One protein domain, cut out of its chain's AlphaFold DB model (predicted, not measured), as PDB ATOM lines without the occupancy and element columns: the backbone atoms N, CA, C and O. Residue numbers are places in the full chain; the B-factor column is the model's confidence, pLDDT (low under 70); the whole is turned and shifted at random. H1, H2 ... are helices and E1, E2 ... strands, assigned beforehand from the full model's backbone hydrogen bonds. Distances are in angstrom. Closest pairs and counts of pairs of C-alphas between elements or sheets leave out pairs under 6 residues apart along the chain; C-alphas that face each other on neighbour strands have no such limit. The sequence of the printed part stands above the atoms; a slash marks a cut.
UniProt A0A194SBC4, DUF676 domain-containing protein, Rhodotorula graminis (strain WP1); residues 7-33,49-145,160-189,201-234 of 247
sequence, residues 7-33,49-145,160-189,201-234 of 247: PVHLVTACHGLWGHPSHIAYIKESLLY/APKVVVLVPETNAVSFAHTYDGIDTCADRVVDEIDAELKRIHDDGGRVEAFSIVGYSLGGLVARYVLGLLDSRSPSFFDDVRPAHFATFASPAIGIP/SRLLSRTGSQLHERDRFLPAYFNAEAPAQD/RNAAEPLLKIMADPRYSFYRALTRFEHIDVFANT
ATOM      1  N   PRO A   7      53.593  34.881  12.435       94.62
ATOM      2  CA  PRO A   7      52.707  33.748  12.674       94.62
ATOM      3  C   PRO A   7      53.349  32.431  12.223       94.62
ATOM      4  O   PRO A   7      53.982  32.357  11.164       94.62
ATOM      5  N   VAL A   8      53.171  31.379  13.022       95.88
ATOM      6  CA  VAL A   8      53.707  30.034  12.781       95.88
ATOM      7  C   VAL A   8      52.603  28.987  12.825       95.88
ATOM      8  O   VAL A   8      51.758  28.978  13.723       95.88
ATOM      9  N   HIS A   9      52.657  28.061  11.870       95.75
ATOM     10  CA  HIS A   9      51.907  26.812  11.890       95.75
ATOM     11  C   HIS A   9      52.861  25.679  12.271       95.75
ATOM     12  O   HIS A   9      53.724  25.291  11.483       95.75
ATOM     13  N   LEU A  10      52.718  25.166  13.493       96.75
ATOM     14  CA  LEU A  10      53.490  24.029  13.979       96.75
ATOM     15  C   LEU A  10      52.822  22.719  13.546       96.75
ATOM     16  O   LEU A  10      51.655  22.480  13.852       96.75
ATOM     17  N   VAL A  11      53.575  21.864  12.860       95.56
ATOM     18  CA  VAL A  11      53.158  20.517  12.467       95.56
ATOM     19  C   VAL A  11      54.017  19.495  13.198       95.56
ATOM     20  O   VAL A  11      55.221  19.419  12.968       95.56
ATOM     21  N   THR A  12      53.414  18.683  14.058       94.38
ATOM     22  CA  THR A  12      54.101  17.607  14.778       94.38
ATOM     23  C   THR A  12      53.846  16.266  14.098       94.38
ATOM     24  O   THR A  12      52.703  15.917  13.820       94.38
ATOM     25  N   ALA A  13      54.885  15.477  13.834       91.06
ATOM     26  CA  ALA A  13      54.752  14.187  13.162       91.06
ATOM     27  C   ALA A  13      55.294  13.034  14.024       91.06
ATOM     28  O   ALA A  13      56.500  12.863  14.178       91.06
ATOM     29  N   CYS A  14      54.389  12.225  14.576       87.50
ATOM     30  CA  CYS A  14      54.677  11.107  15.471       87.50
ATOM     31  C   CYS A  14      54.854   9.788  14.696       87.50
ATOM     32  O   CYS A  14      53.940   9.313  14.014       87.50
ATOM     33  N   HIS A  15      56.012   9.148  14.851       81.69
ATOM     34  CA  HIS A  15      56.303   7.846  14.246       81.69
ATOM     35  C   HIS A  15      55.692   6.664  15.034       81.69
ATOM     36  O   HIS A  15      55.285   6.793  16.188       81.69
ATOM     37  N   GLY A  16      55.633   5.485  14.400       69.50
ATOM     38  CA  GLY A  16      55.200   4.221  15.017       69.50
ATOM     39  C   GLY A  16      56.337   3.437  15.690       69.50
ATOM     40  O   GLY A  16      57.470   3.917  15.753       69.50
ATOM     41  N   LEU A  17      56.059   2.210  16.164       61.62
ATOM     42  CA  LEU A  17      57.103   1.329  16.723       61.62
ATOM     43  C   LEU A  17      58.232   1.120  15.707       61.62
ATOM     44  O   LEU A  17      57.961   0.888  14.528       61.62
ATOM     45  N   TRP A  18      59.479   1.143  16.184       54.62
ATOM     46  CA  TRP A  18      60.688   0.948  15.366       54.62
ATOM     47  C   TRP A  18      60.849   1.956  14.216       54.62
ATOM     48  O   TRP A  18      61.681   1.760  13.333       54.62
ATOM     49  N   GLY A  19      60.056   3.032  14.214       51.00
ATOM     50  CA  GLY A  19      60.179   4.113  13.249       51.00
ATOM     51  C   GLY A  19      61.478   4.879  13.473       51.00
ATOM     52  O   GLY A  19      61.768   5.296  14.589       51.00
ATOM     53  N   HIS A  20      62.244   5.068  12.404       52.47
ATOM     54  CA  HIS A  20      63.348   6.016  12.384       52.47
ATOM     55  C   HIS A  20      62.808   7.374  11.897       52.47
ATOM     56  O   HIS A  20      61.939   7.377  11.015       52.47
ATOM     57  N   PRO A  21      63.302   8.525  12.396       56.88
ATOM     58  CA  PRO A  21      62.877   9.850  11.932       56.88
ATOM     59  C   PRO A  21      62.957  10.023  10.408       56.88
ATOM     60  O   PRO A  21      62.184  10.782   9.832       56.88
ATOM     61  N   SER A  22      63.807   9.245   9.726       53.03
ATOM     62  CA  SER A  22      63.887   9.187   8.258       53.03
ATOM     63  C   SER A  22      62.599   8.718   7.563       53.03
ATOM     64  O   SER A  22      62.332   9.156   6.449       53.03
ATOM     65  N   HIS A  23      61.762   7.883   8.188       56.41
ATOM     66  CA  HIS A  23      60.464   7.492   7.611       56.41
ATOM     67  C   HIS A  23      59.451   8.646   7.636       56.41
ATOM     68  O   HIS A  23      58.566   8.720   6.788       56.41
ATOM     69  N   ILE A  24      59.600   9.564   8.592       63.03
ATOM     70  CA  ILE A  24      58.804  10.791   8.696       63.03
ATOM     71  C   ILE A  24      59.483  11.955   7.954       63.03
ATOM     72  O   ILE A  24      58.812  12.920   7.593       63.03
ATOM     73  N   ALA A  25      60.779  11.850   7.640       64.44
ATOM     74  CA  ALA A  25      61.506  12.846   6.858       64.44
ATOM     75  C   ALA A  25      60.847  13.094   5.498       64.44
ATOM     76  O   ALA A  25      60.727  14.247   5.113       64.44
ATOM     77  N   TYR A  26      60.296  12.067   4.839       67.19
ATOM     78  CA  TYR A  26      59.522  12.269   3.609       67.19
ATOM     79  C   TYR A  26      58.277  13.146   3.824       67.19
ATOM     80  O   TYR A  26      57.990  14.019   3.007       67.19
ATOM     81  N   ILE A  27      57.547  12.958   4.933       68.62
ATOM     82  CA  ILE A  27      56.390  13.802   5.282       68.62
ATOM     83  C   ILE A  27      56.862  15.236   5.542       68.62
ATOM     84  O   ILE A  27      56.279  16.179   5.014       68.62
ATOM     85  N   LYS A  28      57.949  15.403   6.303       71.38
ATOM     86  CA  LYS A  28      58.561  16.708   6.579       71.38
ATOM     87  C   LYS A  28      59.003  17.415   5.296       71.38
ATOM     88  O   LYS A  28      58.633  18.565   5.087       71.38
ATOM     89  N   GLU A  29      59.761  16.741   4.440       75.25
ATOM     90  CA  GLU A  29      60.250  17.269   3.164       75.25
ATOM     91  C   GLU A  29      59.094  17.622   2.233       75.25
ATOM     92  O   GLU A  29      59.083  18.714   1.674       75.25
ATOM     93  N   SER A  30      58.082  16.759   2.131       73.88
ATOM     94  CA  SER A  30      56.894  17.019   1.314       73.88
ATOM     95  C   SER A  30      56.114  18.231   1.825       73.88
ATOM     96  O   SER A  30      55.747  19.102   1.038       73.88
ATOM     97  N   LEU A  31      55.899  18.346   3.141       73.56
ATOM     98  CA  LEU A  31      55.217  19.497   3.738       73.56
ATOM     99  C   LEU A  31      55.987  20.794   3.492       73.56
ATOM    100  O   LEU A  31      55.401  21.780   3.049       73.56
ATOM    101  N   LEU A  32      57.299  20.800   3.722       76.94
ATOM    102  CA  LEU A  32      58.139  21.974   3.474       76.94
ATOM    103  C   LEU A  32      58.186  22.332   1.983       76.94
ATOM    104  O   LEU A  32      58.087  23.504   1.624       76.94
ATOM    105  N   TYR A  33      58.264  21.339   1.098       76.25
ATOM    106  CA  TYR A  33      58.234  21.541  -0.349       76.25
ATOM    107  C   TYR A  33      56.908  22.153  -0.820       76.25
ATOM    108  O   TYR A  33      56.901  23.104  -1.599       76.25
ATOM    109  N   ALA A  49      51.390  34.908   5.046       75.88
ATOM    110  CA  ALA A  49      51.084  33.503   5.284       75.88
ATOM    111  C   ALA A  49      51.936  32.963   6.453       75.88
ATOM    112  O   ALA A  49      53.118  33.315   6.552       75.88
ATOM    113  N   PRO A  50      51.365  32.129   7.341       85.69
ATOM    114  CA  PRO A  50      52.098  31.599   8.480       85.69
ATOM    115  C   PRO A  50      53.279  30.745   8.018       85.69
ATOM    116  O   PRO A  50      53.161  29.925   7.106       85.69
ATOM    117  N   LYS A  51      54.426  30.909   8.680       91.62
ATOM    118  CA  LYS A  51      55.598  30.059   8.458       91.62
ATOM    119  C   LYS A  51      55.293  28.654   8.973       91.62
ATOM    120  O   LYS A  51      54.914  28.495  10.131       91.62
ATOM    121  N   VAL A  52      55.504  27.634   8.148       92.81
ATOM    122  CA  VAL A  52      55.328  26.237   8.567       92.81
ATOM    123  C   VAL A  52      56.605  25.724   9.224       92.81
ATOM    124  O   VAL A  52      57.695  25.830   8.659       92.81
ATOM    125  N   VAL A  53      56.469  25.167  10.425       93.31
ATOM    126  CA  VAL A  53      57.549  24.511  11.172       93.31
ATOM    127  C   VAL A  53      57.136  23.069  11.425       93.31
ATOM    128  O   VAL A  53      56.042  22.820  11.921       93.31
ATOM    129  N   VAL A  54      58.005  22.116  11.082       91.94
ATOM    130  CA  VAL A  54      57.731  20.685  11.260       91.94
ATOM    131  C   VAL A  54      58.614  20.120  12.368       91.94
ATOM    132  O   VAL A  54      59.834  20.037  12.204       91.94
ATOM    133  N   LEU A  55      57.981  19.686  13.457       91.94
ATOM    134  CA  LEU A  55      58.598  18.953  14.556       91.94
ATOM    135  C   LEU A  55      58.422  17.449  14.329       91.94
ATOM    136  O   LEU A  55      57.303  16.955  14.187       91.94
ATOM    137  N   VAL A  56      59.525  16.710  14.335       90.50
ATOM    138  CA  VAL A  56      59.521  15.243  14.321       90.50
ATOM    139  C   VAL A  56      60.109  14.803  15.656       90.50
ATOM    140  O   VAL A  56      61.326  14.881  15.785       90.50
ATOM    141  N   PRO A  57      59.287  14.406  16.645       86.00
ATOM    142  CA  PRO A  57      59.799  14.050  17.958       86.00
ATOM    143  C   PRO A  57      60.807  12.900  17.878       86.00
ATOM    144  O   PRO A  57      60.523  11.865  17.266       86.00
ATOM    145  N   GLU A  58      61.976  13.080  18.485       81.06
ATOM    146  CA  GLU A  58      63.112  12.161  18.380       81.06
ATOM    147  C   GLU A  58      63.240  11.249  19.603       81.06
ATOM    148  O   GLU A  58      63.756  10.135  19.488       81.06
ATOM    149  N   THR A  59      62.724  11.651  20.771       69.06
ATOM    150  CA  THR A  59      62.965  10.943  22.045       69.06
ATOM    151  C   THR A  59      62.439   9.508  22.018       69.06
ATOM    152  O   THR A  59      63.047   8.592  22.574       69.06
ATOM    153  N   ASN A  60      61.333   9.269  21.311       64.75
ATOM    154  CA  ASN A  60      60.766   7.930  21.159       64.75
ATOM    155  C   ASN A  60      61.526   7.053  20.141       64.75
ATOM    156  O   ASN A  60      61.307   5.841  20.118       64.75
ATOM    157  N   ALA A  61      62.434   7.625  19.344       61.19
ATOM    158  CA  ALA A  61      63.292   6.912  18.397       61.19
ATOM    159  C   ALA A  61      64.685   6.569  18.963       61.19
ATOM    160  O   ALA A  61      65.370   5.718  18.399       61.19
ATOM    161  N   VAL A  62      65.094   7.180  20.088       58.22
ATOM    162  CA  VAL A  62      66.433   7.008  20.702       58.22
ATOM    163  C   VAL A  62      66.731   5.553  21.077       58.22
ATOM    164  O   VAL A  62      67.864   5.088  20.978       58.22
ATOM    165  N   SER A  63      65.713   4.805  21.492       54.94
ATOM    166  CA  SER A  63      65.829   3.372  21.726       54.94
ATOM    167  C   SER A  63      64.534   2.704  21.342       54.94
ATOM    168  O   SER A  63      63.447   3.166  21.684       54.94
ATOM    169  N   PHE A  64      64.650   1.544  20.707       54.62
ATOM    170  CA  PHE A  64      63.498   0.721  20.391       54.62
ATOM    171  C   PHE A  64      62.631   0.417  21.614       54.62
ATOM    172  O   PHE A  64      61.412   0.369  21.484       54.62
ATOM    173  N   ALA A  65      63.244   0.292  22.799       53.53
ATOM    174  CA  ALA A  65      62.551   0.087  24.068       53.53
ATOM    175  C   ALA A  65      61.651   1.270  24.474       53.53
ATOM    176  O   ALA A  65      60.648   1.047  25.142       53.53
ATOM    177  N   HIS A  66      61.931   2.501  24.029       55.59
ATOM    178  CA  HIS A  66      61.168   3.679  24.447       55.59
ATOM    179  C   HIS A  66      59.733   3.701  23.918       55.59
ATOM    180  O   HIS A  66      58.831   4.131  24.632       55.59
ATOM    181  N   THR A  67      59.485   3.131  22.734       54.34
ATOM    182  CA  THR A  67      58.113   2.922  22.221       54.34
ATOM    183  C   THR A  67      57.327   1.846  22.991       54.34
ATOM    184  O   THR A  67      56.107   1.719  22.842       54.34
ATOM    185  N   TYR A  68      58.004   1.076  23.852       56.81
ATOM    186  CA  TYR A  68      57.408   0.047  24.704       56.81
ATOM    187  C   TYR A  68      57.082   0.522  26.128       56.81
ATOM    188  O   TYR A  68      56.516  -0.269  26.892       56.81
ATOM    189  N   ASP A  69      57.386   1.780  26.472       61.75
ATOM    190  CA  ASP A  69      57.178   2.335  27.819       61.75
ATOM    191  C   ASP A  69      55.699   2.611  28.149       61.75
ATOM    192  O   ASP A  69      55.312   2.618  29.318       61.75
ATOM    193  N   GLY A  70      54.859   2.762  27.125       71.31
ATOM    194  CA  GLY A  70      53.433   3.084  27.224       71.31
ATOM    195  C   GLY A  70      53.065   4.278  26.341       71.31
ATOM    196  O   GLY A  70      53.908   5.133  26.067       71.31
ATOM    197  N   ILE A  71      51.815   4.334  25.871       77.06
ATOM    198  CA  ILE A  71      51.297   5.436  25.034       77.06
ATOM    199  C   ILE A  71      51.359   6.763  25.797       77.06
ATOM    200  O   ILE A  71      51.756   7.774  25.228       77.06
ATOM    201  N   ASP A  72      51.018   6.728  27.084       78.44
ATOM    202  CA  ASP A  72      51.089   7.840  28.028       78.44
ATOM    203  C   ASP A  72      52.517   8.384  28.154       78.44
ATOM    204  O   ASP A  72      52.757   9.559  27.895       78.44
ATOM    205  N   THR A  73      53.494   7.515  28.431       78.69
ATOM    206  CA  THR A  73      54.901   7.938  28.568       78.69
ATOM    207  C   THR A  73      55.491   8.438  27.244       78.69
ATOM    208  O   THR A  73      56.266   9.393  27.225       78.69
ATOM    209  N   CYS A  74      55.126   7.817  26.117       83.31
ATOM    210  CA  CYS A  74      55.533   8.304  24.798       83.31
ATOM    211  C   CYS A  74      54.953   9.693  24.510       83.31
ATOM    212  O   CYS A  74      55.636  10.513  23.899       83.31
ATOM    213  N   ALA A  75      53.711   9.945  24.926       87.00
ATOM    214  CA  ALA A  75      53.040  11.219  24.728       87.00
ATOM    215  C   ALA A  75      53.624  12.325  25.610       87.00
ATOM    216  O   ALA A  75      53.829  13.420  25.097       87.00
ATOM    217  N   ASP A  76      53.965  12.034  26.870       85.94
ATOM    218  CA  ASP A  76      54.642  12.993  27.756       85.94
ATOM    219  C   ASP A  76      55.945  13.505  27.115       85.94
ATOM    220  O   ASP A  76      56.150  14.709  27.001       85.94
ATOM    221  N   ARG A  77      56.772  12.603  26.565       88.12
ATOM    222  CA  ARG A  77      58.001  12.983  25.839       88.12
ATOM    223  C   ARG A  77      57.727  13.848  24.612       88.12
ATOM    224  O   ARG A  77      58.447  14.806  24.361       88.12
ATOM    225  N   VAL A  78      56.692  13.514  23.837       91.62
ATOM    226  CA  VAL A  78      56.307  14.322  22.668       91.62
ATOM    227  C   VAL A  78      55.858  15.716  23.102       91.62
ATOM    228  O   VAL A  78      56.180  16.685  22.424       91.62
ATOM    229  N   VAL A  79      55.140  15.831  24.220       94.81
ATOM    230  CA  VAL A  79      54.731  17.124  24.777       94.81
ATOM    231  C   VAL A  79      55.937  17.941  25.234       94.81
ATOM    232  O   VAL A  79      55.998  19.121  24.899       94.81
ATOM    233  N   ASP A  80      56.916  17.328  25.903       93.62
ATOM    234  CA  ASP A  80      58.159  18.008  26.292       93.62
ATOM    235  C   ASP A  80      58.900  18.574  25.064       93.62
ATOM    236  O   ASP A  80      59.378  19.711  25.079       93.62
ATOM    237  N   GLU A  81      58.954  17.812  23.966       95.50
ATOM    238  CA  GLU A  81      59.553  18.266  22.706       95.50
ATOM    239  C   GLU A  81      58.735  19.378  22.028       95.50
ATOM    240  O   GLU A  81      59.313  20.325  21.491       95.50
ATOM    241  N   ILE A  82      57.398  19.311  22.080       96.94
ATOM    242  CA  ILE A  82      56.524  20.396  21.610       96.94
ATOM    243  C   ILE A  82      56.800  21.670  22.411       96.94
ATOM    244  O   ILE A  82      56.997  22.721  21.812       96.94
ATOM    245  N   ASP A  83      56.860  21.594  23.740       96.75
ATOM    246  CA  ASP A  83      57.086  22.763  24.594       96.75
ATOM    247  C   ASP A  83      58.476  23.382  24.363       96.75
ATOM    248  O   ASP A  83      58.611  24.611  24.304       96.75
ATOM    249  N   ALA A  84      59.502  22.553  24.155       97.00
ATOM    250  CA  ALA A  84      60.831  23.019  23.769       97.00
ATOM    251  C   ALA A  84      60.810  23.753  22.414       97.00
ATOM    252  O   ALA A  84      61.415  24.821  22.279       97.00
ATOM    253  N   GLU A  85      60.079  23.226  21.431       97.62
ATOM    254  CA  GLU A  85      59.958  23.837  20.107       97.62
ATOM    255  C   GLU A  85      59.133  25.132  20.136       97.62
ATOM    256  O   GLU A  85      59.507  26.112  19.491       97.62
ATOM    257  N   LEU A  86      58.064  25.195  20.938       97.19
ATOM    258  CA  LEU A  86      57.302  26.425  21.183       97.19
ATOM    259  C   LEU A  86      58.204  27.525  21.749       97.19
ATOM    260  O   LEU A  86      58.175  28.659  21.262       97.19
ATOM    261  N   LYS A  87      59.040  27.187  22.739       97.31
ATOM    262  CA  LYS A  87      60.018  28.119  23.308       97.31
ATOM    263  C   LYS A  87      61.028  28.577  22.256       97.31
ATOM    264  O   LYS A  87      61.281  29.772  22.144       97.31
ATOM    265  N   ARG A  88      61.576  27.653  21.461       97.69
ATOM    266  CA  ARG A  88      62.527  27.969  20.386       97.69
ATOM    267  C   ARG A  88      61.920  28.936  19.361       97.69
ATOM    268  O   ARG A  88      62.549  29.928  19.012       97.69
ATOM    269  N   ILE A  89      60.688  28.681  18.917       96.94
ATOM    270  CA  ILE A  89      59.952  29.553  17.987       96.94
ATOM    271  C   ILE A  89      59.731  30.943  18.594       96.94
ATOM    272  O   ILE A  89      59.910  31.942  17.898       96.94
ATOM    273  N   HIS A  90      59.353  31.011  19.871       95.75
ATOM    274  CA  HIS A  90      59.165  32.276  20.577       95.75
ATOM    275  C   HIS A  90      60.465  33.083  20.670       95.75
ATOM    276  O   HIS A  90      60.471  34.275  20.365       95.75
ATOM    277  N   ASP A  91      61.569  32.437  21.049       96.00
ATOM    278  CA  ASP A  91      62.884  33.075  21.164       96.00
ATOM    279  C   ASP A  91      63.392  33.586  19.799       96.00
ATOM    280  O   ASP A  91      64.047  34.626  19.732       96.00
ATOM    281  N   ASP A  92      62.999  32.929  18.701       94.81
ATOM    282  CA  ASP A  92      63.236  33.376  17.321       94.81
ATOM    283  C   ASP A  92      62.308  34.531  16.873       94.81
ATOM    284  O   ASP A  92      62.376  34.965  15.720       94.81
ATOM    285  N   GLY A  93      61.408  35.016  17.733       95.19
ATOM    286  CA  GLY A  93      60.443  36.080  17.428       95.19
ATOM    287  C   GLY A  93      59.179  35.614  16.694       95.19
ATOM    288  O   GLY A  93      58.475  36.433  16.100       95.19
ATOM    289  N   GLY A  94      58.896  34.311  16.693       95.31
ATOM    290  CA  GLY A  94      57.677  33.727  16.139       95.31
ATOM    291  C   GLY A  94      56.594  33.508  17.196       95.31
ATOM    292  O   GLY A  94      56.851  33.498  18.397       95.31
ATOM    293  N   ARG A  95      55.359  33.284  16.751       96.00
ATOM    294  CA  ARG A  95      54.251  32.840  17.604       96.00
ATOM    295  C   ARG A  95      53.494  31.726  16.904       96.00
ATOM    296  O   ARG A  95      53.067  31.894  15.765       96.00
ATOM    297  N   VAL A  96      53.301  30.603  17.590       97.00
ATOM    298  CA  VAL A  96      52.460  29.519  17.074       97.00
ATOM    299  C   VAL A  96      50.997  29.934  17.173       97.00
ATOM    300  O   VAL A  96      50.498  30.208  18.258       97.00
ATOM    301  N   GLU A  97      50.331  30.000  16.025       96.62
ATOM    302  CA  GLU A  97      48.914  30.369  15.901       96.62
ATOM    303  C   GLU A  97      48.073  29.227  15.331       96.62
ATOM    304  O   GLU A  97      46.855  29.220  15.488       96.62
ATOM    305  N   ALA A  98      48.714  28.244  14.693       96.94
ATOM    306  CA  ALA A  98      48.067  27.036  14.208       96.94
ATOM    307  C   ALA A  98      48.873  25.790  14.585       96.94
ATOM    308  O   ALA A  98      50.106  25.800  14.560       96.94
ATOM    309  N   PHE A  99      48.167  24.707  14.891       98.00
ATOM    310  CA  PHE A  99      48.755  23.422  15.247       98.00
ATOM    311  C   PHE A  99      48.191  22.304  14.377       98.00
ATOM    312  O   PHE A  99      47.007  22.272  14.038       98.00
ATOM    313  N   SER A 100      49.038  21.364  13.988       96.62
ATOM    314  CA  SER A 100      48.623  20.121  13.346       96.62
ATOM    315  C   SER A 100      49.460  18.967  13.839       96.62
ATOM    316  O   SER A 100      50.633  19.141  14.156       96.62
ATOM    317  N   ILE A 101      48.866  17.783  13.884       95.31
ATOM    318  CA  ILE A 101      49.569  16.579  14.299       95.31
ATOM    319  C   ILE A 101      49.253  15.418  13.365       95.31
ATOM    320  O   ILE A 101      48.108  15.198  12.970       95.31
ATOM    321  N   VAL A 102      50.294  14.675  13.007       91.50
ATOM    322  CA  VAL A 102      50.214  13.497  12.149       91.50
ATOM    323  C   VAL A 102      50.793  12.307  12.893       91.50
ATOM    324  O   VAL A 102      51.871  12.409  13.468       91.50
ATOM    325  N   GLY A 103      50.109  11.168  12.879       88.44
ATOM    326  CA  GLY A 103      50.582   9.948  13.526       88.44
ATOM    327  C   GLY A 103      50.606   8.746  12.589       88.44
ATOM    328  O   GLY A 103      49.628   8.472  11.901       88.44
ATOM    329  N   TYR A 104      51.697   7.982  12.599       83.25
ATOM    330  CA  TYR A 104      51.790   6.708  11.878       83.25
ATOM    331  C   TYR A 104      51.760   5.518  12.843       83.25
ATOM    332  O   TYR A 104      52.538   5.463  13.795       83.25
ATOM    333  N   SER A 105      50.908   4.524  12.588       83.06
ATOM    334  CA  SER A 105      50.769   3.319  13.415       83.06
ATOM    335  C   SER A 105      50.531   3.675  14.895       83.06
ATOM    336  O   SER A 105      49.581   4.407  15.184       83.06
ATOM    337  N   LEU A 106      51.375   3.223  15.836       81.81
ATOM    338  CA  LEU A 106      51.315   3.629  17.253       81.81
ATOM    339  C   LEU A 106      51.360   5.154  17.434       81.81
ATOM    340  O   LEU A 106      50.703   5.674  18.333       81.81
ATOM    341  N   GLY A 107      52.061   5.873  16.556       84.56
ATOM    342  CA  GLY A 107      52.171   7.327  16.592       84.56
ATOM    343  C   GLY A 107      50.821   8.040  16.537       84.56
ATOM    344  O   GLY A 107      50.694   9.112  17.109       84.56
ATOM    345  N   GLY A 108      49.783   7.440  15.939       87.44
ATOM    346  CA  GLY A 108      48.426   8.003  15.972       87.44
ATOM    347  C   GLY A 108      47.750   7.908  17.340       87.44
ATOM    348  O   GLY A 108      47.010   8.813  17.721       87.44
ATOM    349  N   LEU A 109      48.037   6.856  18.114       86.56
ATOM    350  CA  LEU A 109      47.564   6.748  19.498       86.56
ATOM    351  C   LEU A 109      48.309   7.725  20.409       86.56
ATOM    352  O   LEU A 109      47.683   8.393  21.225       86.56
ATOM    353  N   VAL A 110      49.626   7.850  20.219       89.00
ATOM    354  CA  VAL A 110      50.447   8.848  20.918       89.00
ATOM    355  C   VAL A 110      49.956  10.257  20.592       89.00
ATOM    356  O   VAL A 110      49.685  11.020  21.511       89.00
ATOM    357  N   ALA A 111      49.739  10.581  19.315       91.31
ATOM    358  CA  ALA A 111      49.215  11.873  18.881       91.31
ATOM    359  C   ALA A 111      47.868  12.198  19.539       91.31
ATOM    360  O   ALA A 111      47.675  13.298  20.045       91.31
ATOM    361  N   ARG A 112      46.948  11.229  19.596       90.50
ATOM    362  CA  ARG A 112      45.654  11.409  20.266       90.50
ATOM    363  C   ARG A 112      45.802  11.664  21.766       90.50
ATOM    364  O   ARG A 112      45.079  12.492  22.314       90.50
ATOM    365  N   TYR A 113      46.742  10.989  22.425       90.69
ATOM    366  CA  TYR A 113      47.032  11.230  23.835       90.69
ATOM    367  C   TYR A 113      47.643  12.626  24.054       90.69
ATOM    368  O   TYR A 113      47.208  13.348  24.949       90.69
ATOM    369  N   VAL A 114      48.575  13.043  23.189       94.62
ATOM    370  CA  VAL A 114      49.161  14.397  23.171       94.62
ATOM    371  C   VAL A 114      48.069  15.464  23.088       94.62
ATOM    372  O   VAL A 114      48.110  16.420  23.858       94.62
ATOM    373  N   LEU A 115      47.052  15.289  22.234       93.94
ATOM    374  CA  LEU A 115      45.923  16.226  22.171       93.94
ATOM    375  C   LEU A 115      45.228  16.391  23.526       93.94
ATOM    376  O   LEU A 115      44.940  17.512  23.934       93.94
ATOM    377  N   GLY A 116      44.987  15.287  24.238       89.25
ATOM    378  CA  GLY A 116      44.353  15.338  25.552       89.25
ATOM    379  C   GLY A 116      45.222  16.008  26.613       89.25
ATOM    380  O   GLY A 116      44.681  16.745  27.438       89.25
ATOM    381  N   LEU A 117      46.546  15.809  26.573       91.81
ATOM    382  CA  LEU A 117      47.494  16.522  27.438       91.81
ATOM    383  C   LEU A 117      47.460  18.033  27.171       91.81
ATOM    384  O   LEU A 117      47.331  18.812  28.113       91.81
ATOM    385  N   LEU A 118      47.524  18.443  25.901       94.62
ATOM    386  CA  LEU A 118      47.506  19.851  25.489       94.62
ATOM    387  C   LEU A 118      46.180  20.549  25.833       94.62
ATOM    388  O   LEU A 118      46.198  21.669  26.344       94.62
ATOM    389  N   ASP A 119      45.044  19.884  25.611       93.25
ATOM    390  CA  ASP A 119      43.718  20.440  25.915       93.25
ATOM    391  C   ASP A 119      43.419  20.488  27.417       93.25
ATOM    392  O   ASP A 119      42.674  21.349  27.868       93.25
ATOM    393  N   SER A 120      44.026  19.596  28.210       90.31
ATOM    394  CA  SER A 120      43.857  19.574  29.672       90.31
ATOM    395  C   SER A 120      44.614  20.681  30.420       90.31
ATOM    396  O   SER A 120      44.498  20.785  31.641       90.31
ATOM    397  N   ARG A 121      45.415  21.495  29.719       91.50
ATOM    398  CA  ARG A 121      46.125  22.633  30.320       91.50
ATOM    399  C   ARG A 121      45.134  23.706  30.793       91.50
ATOM    400  O   ARG A 121      43.999  23.775  30.333       91.50
ATOM    401  N   SER A 122      45.583  24.555  31.716       87.81
ATOM    402  CA  SER A 122      44.828  25.717  32.191       87.81
ATOM    403  C   SER A 122      45.707  26.974  32.097       87.81
ATOM    404  O   SER A 122      46.634  27.107  32.902       87.81
ATOM    405  N   PRO A 123      45.475  27.873  31.115       92.50
ATOM    406  CA  PRO A 123      44.489  27.758  30.027       92.50
ATOM    407  C   PRO A 123      44.811  26.613  29.049       92.50
ATOM    408  O   PRO A 123      45.948  26.130  29.010       92.50
ATOM    409  N   SER A 124      43.814  26.164  28.275       93.94
ATOM    410  CA  SER A 124      44.029  25.108  27.276       93.94
ATOM    411  C   SER A 124      44.950  25.626  26.178       93.94
ATOM    412  O   SER A 124      44.832  26.768  25.735       93.94
ATOM    413  N   PHE A 125      45.846  24.769  25.686       95.81
ATOM    414  CA  PHE A 125      46.704  25.115  24.551       95.81
ATOM    415  C   PHE A 125      45.887  25.552  23.323       95.81
ATOM    416  O   PHE A 125      46.294  26.449  22.588       95.81
ATOM    417  N   PHE A 126      44.713  24.949  23.119       96.50
ATOM    418  CA  PHE A 126      43.867  25.210  21.955       96.50
ATOM    419  C   PHE A 126      42.972  26.444  22.094       96.50
ATOM    420  O   PHE A 126      42.187  26.719  21.183       96.50
ATOM    421  N   ASP A 127      43.037  27.164  23.215       94.81
ATOM    422  CA  ASP A 127      42.319  28.434  23.370       94.81
ATOM    423  C   ASP A 127      43.034  29.563  22.616       94.81
ATOM    424  O   ASP A 127      42.377  30.396  21.997       94.81
ATOM    425  N   ASP A 128      44.370  29.526  22.582       93.62
ATOM    426  CA  ASP A 128      45.198  30.505  21.867       93.62
ATOM    427  C   ASP A 128      45.741  29.993  20.525       93.62
ATOM    428  O   ASP A 128      46.155  30.790  19.677       93.62
ATOM    429  N   VAL A 129      45.766  28.670  20.327       96.94
ATOM    430  CA  VAL A 129      46.317  28.024  19.129       96.94
ATOM    431  C   VAL A 129      45.219  27.308  18.358       96.94
ATOM    432  O   VAL A 129      44.567  26.403  18.874       96.94
ATOM    433  N   ARG A 130      45.052  27.663  17.081       97.25
ATOM    434  CA  ARG A 130      44.043  27.081  16.194       97.25
ATOM    435  C   ARG A 130      44.394  25.631  15.818       97.25
ATOM    436  O   ARG A 130      45.409  25.406  15.153       97.25
ATOM    437  N   PRO A 131      43.579  24.631  16.180       96.62
ATOM    438  CA  PRO A 131      43.792  23.246  15.762       96.62
ATOM    439  C   PRO A 131      43.354  23.037  14.300       96.62
ATOM    440  O   PRO A 131      42.168  23.009  13.989       96.62
ATOM    441  N   ALA A 132      44.316  22.887  13.386       95.69
ATOM    442  CA  ALA A 132      44.053  22.816  11.947       95.69
ATOM    443  C   ALA A 132      43.844  21.372  11.442       95.69
ATOM    444  O   ALA A 132      42.748  21.032  11.010       95.69
ATOM    445  N   HIS A 133      44.859  20.502  11.526       94.25
ATOM    446  CA  HIS A 133      44.789  19.124  11.014       94.25
ATOM    447  C   HIS A 133      45.204  18.075  12.048       94.25
ATOM    448  O   HIS A 133      46.275  18.163  12.652       94.25
ATOM    449  N   PHE A 134      44.384  17.039  12.185       93.38
ATOM    450  CA  PHE A 134      44.741  15.775  12.814       93.38
ATOM    451  C   PHE A 134      44.697  14.680  11.749       93.38
ATOM    452  O   PHE A 134      43.635  14.411  11.196       93.38
ATOM    453  N   ALA A 135      45.827  14.030  11.471       89.81
ATOM    454  CA  ALA A 135      45.878  12.939  10.501       89.81
ATOM    455  C   ALA A 135      46.508  11.678  11.093       89.81
ATOM    456  O   ALA A 135      47.516  11.735  11.796       89.81
ATOM    457  N   THR A 136      45.951  10.511  10.782       85.56
ATOM    458  CA  THR A 136      46.539   9.228  11.186       85.56
ATOM    459  C   THR A 136      46.637   8.253  10.030       85.56
ATOM    460  O   THR A 136      45.749   8.188   9.185       85.56
ATOM    461  N   PHE A 137      47.716   7.476  10.013       81.81
ATOM    462  CA  PHE A 137      48.026   6.507   8.968       81.81
ATOM    463  C   PHE A 137      48.289   5.138   9.590       81.81
ATOM    464  O   PHE A 137      49.186   4.986  10.419       81.81
ATOM    465  N   ALA A 138      47.515   4.128   9.193       78.31
ATOM    466  CA  ALA A 138      47.616   2.752   9.681       78.31
ATOM    467  C   ALA A 138      47.582   2.620  11.223       78.31
ATOM    468  O   ALA A 138      48.175   1.699  11.791       78.31
ATOM    469  N   SER A 139      46.899   3.540  11.912       76.69
ATOM    470  CA  SER A 139      46.796   3.571  13.376       76.69
ATOM    471  C   SER A 139      45.636   2.709  13.897       76.69
ATOM    472  O   SER A 139      44.522   2.818  13.384       76.69
ATOM    473  N   PRO A 140      45.839   1.880  14.941       67.19
ATOM    474  CA  PRO A 140      44.787   1.022  15.494       67.19
ATOM    475  C   PRO A 140      43.863   1.802  16.451       67.19
ATOM    476  O   PRO A 140      43.851   1.564  17.656       67.19
ATOM    477  N   ALA A 141      43.089   2.754  15.922       59.25
ATOM    478  CA  ALA A 141      42.272   3.689  16.710       59.25
ATOM    479  C   ALA A 141      41.117   3.045  17.516       59.25
ATOM    480  O   ALA A 141      40.624   3.668  18.451       59.25
ATOM    481  N   ILE A 142      40.700   1.815  17.181       49.25
ATOM    482  CA  ILE A 142      39.586   1.070  17.817       49.25
ATOM    483  C   ILE A 142      40.114  -0.144  18.622       49.25
ATOM    484  O   ILE A 142      39.364  -1.012  19.051       49.25
ATOM    485  N   GLY A 143      41.430  -0.228  18.846       46.66
ATOM    486  CA  GLY A 143      42.054  -1.448  19.360       46.66
ATOM    487  C   GLY A 143      42.182  -2.522  18.276       46.66
ATOM    488  O   GLY A 143      41.732  -2.353  17.141       46.66
ATOM    489  N   ILE A 144      42.888  -3.609  18.589       42.16
ATOM    490  CA  ILE A 144      43.205  -4.666  17.618       42.16
ATOM    491  C   ILE A 144      42.175  -5.801  17.764       42.16
ATOM    492  O   ILE A 144      42.280  -6.585  18.713       42.16
ATOM    493  N   PRO A 145      41.202  -5.962  16.844       36.50
ATOM    494  CA  PRO A 145      40.414  -7.186  16.790       36.50
ATOM    495  C   PRO A 145      41.341  -8.381  16.518       36.50
ATOM    496  O   PRO A 145      42.224  -8.330  15.660       36.50
ATOM    497  N   SER A 160      58.982 -12.897  21.635       41.09
ATOM    498  CA  SER A 160      60.084 -13.116  22.582       41.09
ATOM    499  C   SER A 160      60.164 -12.067  23.705       41.09
ATOM    500  O   SER A 160      60.979 -12.221  24.612       41.09
ATOM    501  N   ARG A 161      59.322 -11.012  23.694       39.31
ATOM    502  CA  ARG A 161      59.387  -9.879  24.650       39.31
ATOM    503  C   ARG A 161      58.027  -9.371  25.174       39.31
ATOM    504  O   ARG A 161      57.928  -8.230  25.622       39.31
ATOM    505  N   LEU A 162      56.984 -10.207  25.175       39.69
ATOM    506  CA  LEU A 162      55.612  -9.922  25.659       39.69
ATOM    507  C   LEU A 162      55.485  -9.678  27.194       39.69
ATOM    508  O   LEU A 162      54.640 -10.273  27.859       39.69
ATOM    509  N   LEU A 163      56.293  -8.776  27.762       44.25
ATOM    510  CA  LEU A 163      56.227  -8.319  29.162       44.25
ATOM    511  C   LEU A 163      56.196  -6.779  29.319       44.25
ATOM    512  O   LEU A 163      56.372  -6.292  30.432       44.25
ATOM    513  N   SER A 164      55.967  -5.988  28.257       51.78
ATOM    514  CA  SER A 164      55.983  -4.508  28.361       51.78
ATOM    515  C   SER A 164      54.599  -3.842  28.446       51.78
ATOM    516  O   SER A 164      53.636  -4.322  27.839       51.78
ATOM    517  N   ARG A 165      54.506  -2.693  29.147       48.88
ATOM    518  CA  ARG A 165      53.266  -1.914  29.403       48.88
ATOM    519  C   ARG A 165      52.487  -1.554  28.130       48.88
ATOM    520  O   ARG A 165      51.268  -1.721  28.130       48.88
ATOM    521  N   THR A 166      53.152  -1.179  27.031       44.50
ATOM    522  CA  THR A 166      52.486  -0.901  25.735       44.50
ATOM    523  C   THR A 166      51.686  -2.103  25.219       44.50
ATOM    524  O   THR A 166      50.583  -1.944  24.696       44.50
ATOM    525  N   GLY A 167      52.194  -3.327  25.403       50.31
ATOM    526  CA  GLY A 167      51.479  -4.548  25.030       50.31
ATOM    527  C   GLY A 167      50.191  -4.725  25.834       50.31
ATOM    528  O   GLY A 167      49.164  -5.088  25.268       50.31
ATOM    529  N   SER A 168      50.208  -4.405  27.129       52.72
ATOM    530  CA  SER A 168      49.010  -4.433  27.977       52.72
ATOM    531  C   SER A 168      47.987  -3.360  27.590       52.72
ATOM    532  O   SER A 168      46.796  -3.659  27.569       52.72
ATOM    533  N   GLN A 169      48.424  -2.151  27.218       47.91
ATOM    534  CA  GLN A 169      47.539  -1.067  26.762       47.91
ATOM    535  C   GLN A 169      46.867  -1.381  25.418       47.91
ATOM    536  O   GLN A 169      45.662  -1.189  25.275       47.91
ATOM    537  N   LEU A 170      47.615  -1.941  24.460       48.84
ATOM    538  CA  LEU A 170      47.086  -2.351  23.152       48.84
ATOM    539  C   LEU A 170      46.113  -3.542  23.230       48.84
ATOM    540  O   LEU A 170      45.276  -3.698  22.346       48.84
ATOM    541  N   HIS A 171      46.209  -4.370  24.277       45.38
ATOM    542  CA  HIS A 171      45.281  -5.480  24.543       45.38
ATOM    543  C   HIS A 171      44.192  -5.130  25.570       45.38
ATOM    544  O   HIS A 171      43.576  -6.047  26.113       45.38
ATOM    545  N   GLU A 172      43.985  -3.844  25.878       47.25
ATOM    546  CA  GLU A 172      42.971  -3.373  26.839       47.25
ATOM    547  C   GLU A 172      43.096  -3.982  28.250       47.25
ATOM    548  O   GLU A 172      42.130  -4.083  29.002       47.25
ATOM    549  N   ARG A 173      44.302  -4.402  28.644       41.41
ATOM    550  CA  ARG A 173      44.582  -4.961  29.977       41.41
ATOM    551  C   ARG A 173      45.006  -3.907  31.001       41.41
ATOM    552  O   ARG A 173      45.208  -4.258  32.163       41.41
ATOM    553  N   ASP A 174      45.154  -2.652  30.581       40.69
ATOM    554  CA  ASP A 174      45.566  -1.541  31.442       40.69
ATOM    555  C   ASP A 174      44.370  -0.837  32.113       40.69
ATOM    556  O   ASP A 174      43.241  -0.887  31.627       40.69
ATOM    557  N   ARG A 175      44.626  -0.201  33.258       46.41
ATOM    558  CA  ARG A 175      43.637   0.454  34.123       46.41
ATOM    559  C   ARG A 175      44.049   1.904  34.355       46.41
ATOM    560  O   ARG A 175      44.957   2.152  35.142       46.41
ATOM    561  N   PHE A 176      43.363   2.852  33.715       46.53
ATOM    562  CA  PHE A 176      43.685   4.278  33.819       46.53
ATOM    563  C   PHE A 176      42.632   5.047  34.634       46.53
ATOM    564  O   PHE A 176      41.437   4.772  34.519       46.53
ATOM    565  N   LEU A 177      43.074   5.988  35.481       47.81
ATOM    566  CA  LEU A 177      42.195   6.824  36.309       47.81
ATOM    567  C   LEU A 177      41.931   8.172  35.614       47.81
ATOM    568  O   LEU A 177      42.865   8.959  35.464       47.81
ATOM    569  N   PRO A 178      40.685   8.488  35.220       49.62
ATOM    570  CA  PRO A 178      40.432   9.581  34.276       49.62
ATOM    571  C   PRO A 178      40.270  10.983  34.889       49.62
ATOM    572  O   PRO A 178      39.994  11.932  34.161       49.62
ATOM    573  N   ALA A 179      40.370  11.125  36.216       53.91
ATOM    574  CA  ALA A 179      39.930  12.333  36.925       53.91
ATOM    575  C   ALA A 179      40.648  13.620  36.478       53.91
ATOM    576  O   ALA A 179      40.024  14.669  36.439       53.91
ATOM    577  N   TYR A 180      41.917  13.534  36.076       52.81
ATOM    578  CA  TYR A 180      42.687  14.684  35.586       52.81
ATOM    579  C   TYR A 180      42.209  15.207  34.217       52.81
ATOM    580  O   TYR A 180      42.384  16.376  33.900       52.81
ATOM    581  N   PHE A 181      41.586  14.353  33.403       57.66
ATOM    582  CA  PHE A 181      41.189  14.677  32.027       57.66
ATOM    583  C   PHE A 181      39.704  15.006  31.885       57.66
ATOM    584  O   PHE A 181      39.233  15.243  30.772       57.66
ATOM    585  N   ASN A 182      38.959  14.982  32.991       61.12
ATOM    586  CA  ASN A 182      37.548  15.330  33.025       61.12
ATOM    587  C   ASN A 182      37.387  16.761  33.542       61.12
ATOM    588  O   ASN A 182      37.698  17.038  34.697       61.12
ATOM    589  N   ALA A 183      36.847  17.649  32.709       56.56
ATOM    590  CA  ALA A 183      36.582  19.036  33.089       56.56
ATOM    591  C   ALA A 183      35.532  19.167  34.212       56.56
ATOM    592  O   ALA A 183      35.484  20.189  34.888       56.56
ATOM    593  N   GLU A 184      34.712  18.135  34.424       52.72
ATOM    594  CA  GLU A 184      33.685  18.087  35.471       52.72
ATOM    595  C   GLU A 184      34.187  17.455  36.784       52.72
ATOM    596  O   GLU A 184      33.434  17.349  37.753       52.72
ATOM    597  N   ALA A 185      35.445  16.999  36.841       52.22
ATOM    598  CA  ALA A 185      36.014  16.439  38.061       52.22
ATOM    599  C   ALA A 185      36.480  17.548  39.027       52.22
ATOM    600  O   ALA A 185      36.994  18.577  38.586       52.22
ATOM    601  N   PRO A 186      36.343  17.356  40.354       40.81
ATOM    602  CA  PRO A 186      36.840  18.322  41.328       40.81
ATOM    603  C   PRO A 186      38.359  18.503  41.182       40.81
ATOM    604  O   PRO A 186      39.098  17.519  41.131       40.81
ATOM    605  N   ALA A 187      38.810  19.762  41.126       39.59
ATOM    606  CA  ALA A 187      40.212  20.131  40.939       39.59
ATOM    607  C   ALA A 187      41.113  19.458  41.991       39.59
ATOM    608  O   ALA A 187      40.901  19.623  43.194       39.59
ATOM    609  N   GLN A 188      42.118  18.703  41.541       44.09
ATOM    610  CA  GLN A 188      43.153  18.139  42.406       44.09
ATOM    611  C   GLN A 188      44.521  18.739  42.090       44.09
ATOM    612  O   GLN A 188      44.864  18.979  40.934       44.09
ATOM    613  N   ASP A 189      45.261  18.995  43.167       33.91
ATOM    614  CA  ASP A 189      46.531  19.712  43.207       33.91
ATOM    615  C   ASP A 189      47.649  18.979  42.442       33.91
ATOM    616  O   ASP A 189      47.701  17.749  42.366       33.91
ATOM    617  N   ARG A 201      38.307  -0.758  42.510       38.00
ATOM    618  CA  ARG A 201      38.133  -1.725  41.404       38.00
ATOM    619  C   ARG A 201      37.102  -1.427  40.287       38.00
ATOM    620  O   ARG A 201      37.091  -2.200  39.334       38.00
ATOM    621  N   ASN A 202      36.299  -0.359  40.369       38.88
ATOM    622  CA  ASN A 202      35.166  -0.069  39.471       38.88
ATOM    623  C   ASN A 202      35.334   1.188  38.586       38.88
ATOM    624  O   ASN A 202      34.459   1.443  37.770       38.88
ATOM    625  N   ALA A 203      36.413   1.971  38.730       48.38
ATOM    626  CA  ALA A 203      36.580   3.255  38.021       48.38
ATOM    627  C   ALA A 203      37.659   3.260  36.918       48.38
ATOM    628  O   ALA A 203      37.940   4.308  36.345       48.38
ATOM    629  N   ALA A 204      38.295   2.119  36.647       49.81
ATOM    630  CA  ALA A 204      39.381   2.036  35.677       49.81
ATOM    631  C   ALA A 204      38.900   1.418  34.362       49.81
ATOM    632  O   ALA A 204      38.517   0.246  34.338       49.81
ATOM    633  N   GLU A 205      38.951   2.199  33.287       56.22
ATOM    634  CA  GLU A 205      38.619   1.768  31.927       56.22
ATOM    635  C   GLU A 205      39.888   1.654  31.061       56.22
ATOM    636  O   GLU A 205      40.910   2.274  31.385       56.22
ATOM    637  N   PRO A 206      39.862   0.863  29.970       67.62
ATOM    638  CA  PRO A 206      40.973   0.802  29.027       67.62
ATOM    639  C   PRO A 206      41.276   2.179  28.423       67.62
ATOM    640  O   PRO A 206      40.361   2.911  28.048       67.62
ATOM    641  N   LEU A 207      42.560   2.515  28.263       66.94
ATOM    642  CA  LEU A 207      42.993   3.826  27.763       66.94
ATOM    643  C   LEU A 207      42.367   4.193  26.407       66.94
ATOM    644  O   LEU A 207      41.964   5.334  26.204       66.94
ATOM    645  N   LEU A 208      42.235   3.229  25.491       69.88
ATOM    646  CA  LEU A 208      41.597   3.460  24.189       69.88
ATOM    647  C   LEU A 208      40.132   3.892  24.333       69.88
ATOM    648  O   LEU A 208      39.684   4.785  23.616       69.88
ATOM    649  N   LYS A 209      39.411   3.307  25.298       69.44
ATOM    650  CA  LYS A 209      38.028   3.674  25.606       69.44
ATOM    651  C   LYS A 209      37.954   5.094  26.167       69.44
ATOM    652  O   LYS A 209      37.144   5.882  25.700       69.44
ATOM    653  N   ILE A 210      38.856   5.443  27.084       74.50
ATOM    654  CA  ILE A 210      38.953   6.796  27.655       74.50
ATOM    655  C   ILE A 210      39.288   7.829  26.571       74.50
ATOM    656  O   ILE A 210      38.676   8.890  26.520       74.50
ATOM    657  N   MET A 211      40.204   7.522  25.648       77.25
ATOM    658  CA  MET A 211      40.540   8.434  24.547       77.25
ATOM    659  C   MET A 211      39.400   8.626  23.531       77.25
ATOM    660  O   MET A 211      39.422   9.588  22.755       77.25
ATOM    661  N   ALA A 212      38.432   7.707  23.497       76.50
ATOM    662  CA  ALA A 212      37.254   7.760  22.637       76.50
ATOM    663  C   ALA A 212      36.017   8.362  23.322       76.50
ATOM    664  O   ALA A 212      35.036   8.646  22.640       76.50
ATOM    665  N   ASP A 213      36.053   8.559  24.637       75.06
ATOM    666  CA  ASP A 213      34.904   9.008  25.411       75.06
ATOM    667  C   ASP A 213      34.819  10.551  25.433       75.06
ATOM    668  O   ASP A 213      35.803  11.222  25.772       75.06
ATOM    669  N   PRO A 214      33.654  11.131  25.078       81.00
ATOM    670  CA  PRO A 214      33.462  12.577  24.957       81.00
ATOM    671  C   PRO A 214      33.634  13.353  26.264       81.00
ATOM    672  O   PRO A 214      33.804  14.571  26.229       81.00
ATOM    673  N   ARG A 215      33.615  12.674  27.415       73.75
ATOM    674  CA  ARG A 215      33.827  13.295  28.728       73.75
ATOM    675  C   ARG A 215      35.272  13.736  28.950       73.75
ATOM    676  O   ARG A 215      35.526  14.562  29.822       73.75
ATOM    677  N   TYR A 216      36.222  13.192  28.190       80.62
ATOM    678  CA  TYR A 216      37.644  13.436  28.408       80.62
ATOM    679  C   TYR A 216      38.255  14.352  27.352       80.62
ATOM    680  O   TYR A 216      37.833  14.386  26.191       80.62
ATOM    681  N   SER A 217      39.299  15.078  27.758       84.81
ATOM    682  CA  SER A 217      40.013  16.035  26.904       84.81
ATOM    683  C   SER A 217      40.522  15.421  25.597       84.81
ATOM    684  O   SER A 217      40.535  16.098  24.583       84.81
ATOM    685  N   PHE A 218      40.855  14.129  25.557       85.19
ATOM    686  CA  PHE A 218      41.304  13.449  24.334       85.19
ATOM    687  C   PHE A 218      40.301  13.560  23.175       85.19
ATOM    688  O   PHE A 218      40.680  13.886  22.051       85.19
ATOM    689  N   TYR A 219      39.021  13.280  23.443       83.31
ATOM    690  CA  TYR A 219      37.966  13.377  22.436       83.31
ATOM    691  C   TYR A 219      37.598  14.839  22.181       83.31
ATOM    692  O   TYR A 219      37.482  15.249  21.030       83.31
ATOM    693  N   ARG A 220      37.473  15.644  23.243       87.12
ATOM    694  CA  ARG A 220      37.123  17.068  23.134       87.12
ATOM    695  C   ARG A 220      38.142  17.834  22.295       87.12
ATOM    696  O   ARG A 220      37.752  18.509  21.348       87.12
ATOM    697  N   ALA A 221      39.432  17.652  22.565       90.56
ATOM    698  CA  ALA A 221      40.521  18.219  21.783       90.56
ATOM    699  C   ALA A 221      40.415  17.829  20.309       90.56
ATOM    700  O   ALA A 221      40.479  18.695  19.443       90.56
ATOM    701  N   LEU A 222      40.190  16.540  20.026       90.25
ATOM    702  CA  LEU A 222      40.040  16.038  18.664       90.25
ATOM    703  C   LEU A 222      38.883  16.731  17.931       90.25
ATOM    704  O   LEU A 222      39.060  17.135  16.788       90.25
ATOM    705  N   THR A 223      37.737  16.943  18.588       90.88
ATOM    706  CA  THR A 223      36.585  17.639  17.980       90.88
ATOM    707  C   THR A 223      36.813  19.121  17.689       90.88
ATOM    708  O   THR A 223      36.016  19.715  16.968       90.88
ATOM    709  N   ARG A 224      37.882  19.729  18.222       93.56
ATOM    710  CA  ARG A 224      38.235  21.120  17.909       93.56
ATOM    711  C   ARG A 224      38.939  21.246  16.555       93.56
ATOM    712  O   ARG A 224      38.944  22.343  16.014       93.56
ATOM    713  N   PHE A 225      39.532  20.170  16.027       94.56
ATOM    714  CA  PHE A 225      40.283  20.210  14.770       94.56
ATOM    715  C   PHE A 225      39.369  20.442  13.568       94.56
ATOM    716  O   PHE A 225      38.360  19.760  13.405       94.56
ATOM    717  N   GLU A 226      39.770  21.362  12.693       94.94
ATOM    718  CA  GLU A 226      39.044  21.669  11.452       94.94
ATOM    719  C   GLU A 226      39.025  20.480  10.484       94.94
ATOM    720  O   GLU A 226      38.030  20.238   9.798       94.94
ATOM    721  N   HIS A 227      40.119  19.718  10.451       92.38
ATOM    722  CA  HIS A 227      40.285  18.565   9.580       92.38
ATOM    723  C   HIS A 227      40.764  17.345  10.366       92.38
ATOM    724  O   HIS A 227      41.769  17.398  11.082       92.38
ATOM    725  N   ILE A 228      40.049  16.231  10.202       90.31
ATOM    726  CA  ILE A 228      40.353  14.940  10.822       90.31
ATOM    727  C   ILE A 228      40.430  13.892   9.713       90.31
ATOM    728  O   ILE A 228      39.406  13.479   9.174       90.31
ATOM    729  N   ASP A 229      41.643  13.432   9.413       87.38
ATOM    730  CA  ASP A 229      41.905  12.446   8.370       87.38
ATOM    731  C   ASP A 229      42.369  11.115   8.976       87.38
ATOM    732  O   ASP A 229      43.358  11.031   9.710       87.38
ATOM    733  N   VAL A 230      41.661  10.032   8.665       82.56
ATOM    734  CA  VAL A 230      41.988   8.690   9.167       82.56
ATOM    735  C   VAL A 230      42.212   7.755   7.986       82.56
ATOM    736  O   VAL A 230      41.273   7.238   7.386       82.56
ATOM    737  N   PHE A 231      43.480   7.512   7.667       77.12
ATOM    738  CA  PHE A 231      43.904   6.611   6.603       77.12
ATOM    739  C   PHE A 231      44.229   5.238   7.191       77.12
ATOM    740  O   PHE A 231      45.313   4.997   7.725       77.12
ATOM    741  N   ALA A 232      43.284   4.307   7.109       66.12
ATOM    742  CA  ALA A 232      43.523   2.916   7.485       66.12
ATOM    743  C   ALA A 232      44.201   2.148   6.336       66.12
ATOM    744  O   ALA A 232      43.873   2.356   5.169       66.12
ATOM    745  N   ASN A 233      45.106   1.209   6.647       53.72
ATOM    746  CA  ASN A 233      45.568   0.252   5.636       53.72
ATOM    747  C   ASN A 233      44.384  -0.627   5.200       53.72
ATOM    748  O   ASN A 233      43.677  -1.195   6.035       53.72
ATOM    749  N   THR A 234      44.208  -0.771   3.888       36.69
ATOM    750  CA  THR A 234      43.060  -1.382   3.193       36.69
ATOM    751  C   THR A 234      42.740  -2.825   3.611       36.69
ATOM    752  O   THR A 234      41.642  -3.307   3.350       36.69
TER     753      THR A 234
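AT A GLANCE: This is residues 7 to 33, 49 to 145, 160 to 189 and 201 to 234 of the 247 residues of the protein "DUF676 domain-containing protein" of Rhodotorula graminis (strain WP1) (UniProt A0A194SBC4). A twisted sheet of five strands forms the middle layer of three, with H3 and H4 over one face and H1 over the other. H8 packs on H4, which lies near the centre, while residues 171 to 189, a long stretch with no named element, run farther out. The printed part has 188 residues with eight named helices and five named strands, in the order E1 H1 E2 H2 H3 E3 H4 H5 E4 H6 H7 H8 E5. The sheet runs E2 E1 E3 E4 E5, all parallel, and the class is mixed. The whole is compact, with a radius of gyration of the C-alphas of 16.3 A and spans of 51 by 43 by 31 A.

IN THESE COORDINATES: E1, residues 7 to 14, begins at C-alpha 7 (52.707, 33.748, 12.674) and is 22.9 A long. H1 is residues 21 to 33, E2 51 to 55 and H2 64 to 68. H3, residues 71 to 91, measures 30.2 A, and E3, residues 94 to 104, 28.0 A. H4 is residues 106 to 119, 20.4 A, H5 125 to 128, and E4 130 to 137, 22.2 A. H6 is residues 165 to 170, H7 207 to 212 and H8 217 to 223. E5, residues 227 to 231, ends at C-alpha 231 (43.904, 6.611, 6.603).

HOW THE PARTS SIT: Within hydrogen-bond range are N 9 and O 51 of E1 and E2, 2.9 A; N 10 and O 98 of E1 and E3, 2.9 A; N 101 and O 133 of E3 and E4, 2.9 A; and N 229 and O 134 of E5 and E4, 2.8 A. E3 bends by 72 degrees at residue 97. E3, H4 H5, E4 is a strand-helix-strand unit, parallel neighbours with helices between; E2, H2 H3, E3 is a split one, with E1 between its strands; both crossovers are right-handed. The heights over the sheet are 8.9 A for H1, 9.0 A for H3 and 8.8 A for H4. H4, the hub, touches H3 at a steep tilt of 61 degrees, closest at C-alphas 110 and 75, 5.2 A. It touches H8 about perpendicular, 80 degrees, closest at C-alphas 116 and 218, 3.8 A. H4 and H7 only just touch, with 3 pairs of C-alphas within 8 A, the closest 113 and 211, 7.1 A. H5 only grazes the sheet. H2 touches H6, closest at C-alphas 68 and 166, 5.1 A. Every O i to N i+4 pair is within hydrogen-bond range in H3, H4, H6, H7 and H8; H1 has 7 of 9, H2 0 of 1 but 1 of 2 O i to N i+3 pairs, and H5 is too short for an i+4 pair.

THE WHOLE: The C-alphas farthest apart, of Ala 49 and Arg 201, are 52.1 A apart. Three cuts leave gaps between C-alphas of 15.0 A from 33 to 49, 21.3 A from 145 to 160 and 23.1 A from 189 to 201. Of the links that are printed whole, none is long. Mean pLDDT of the printed part is 75.3, and 71 residues are under 70, among them 160 to 189.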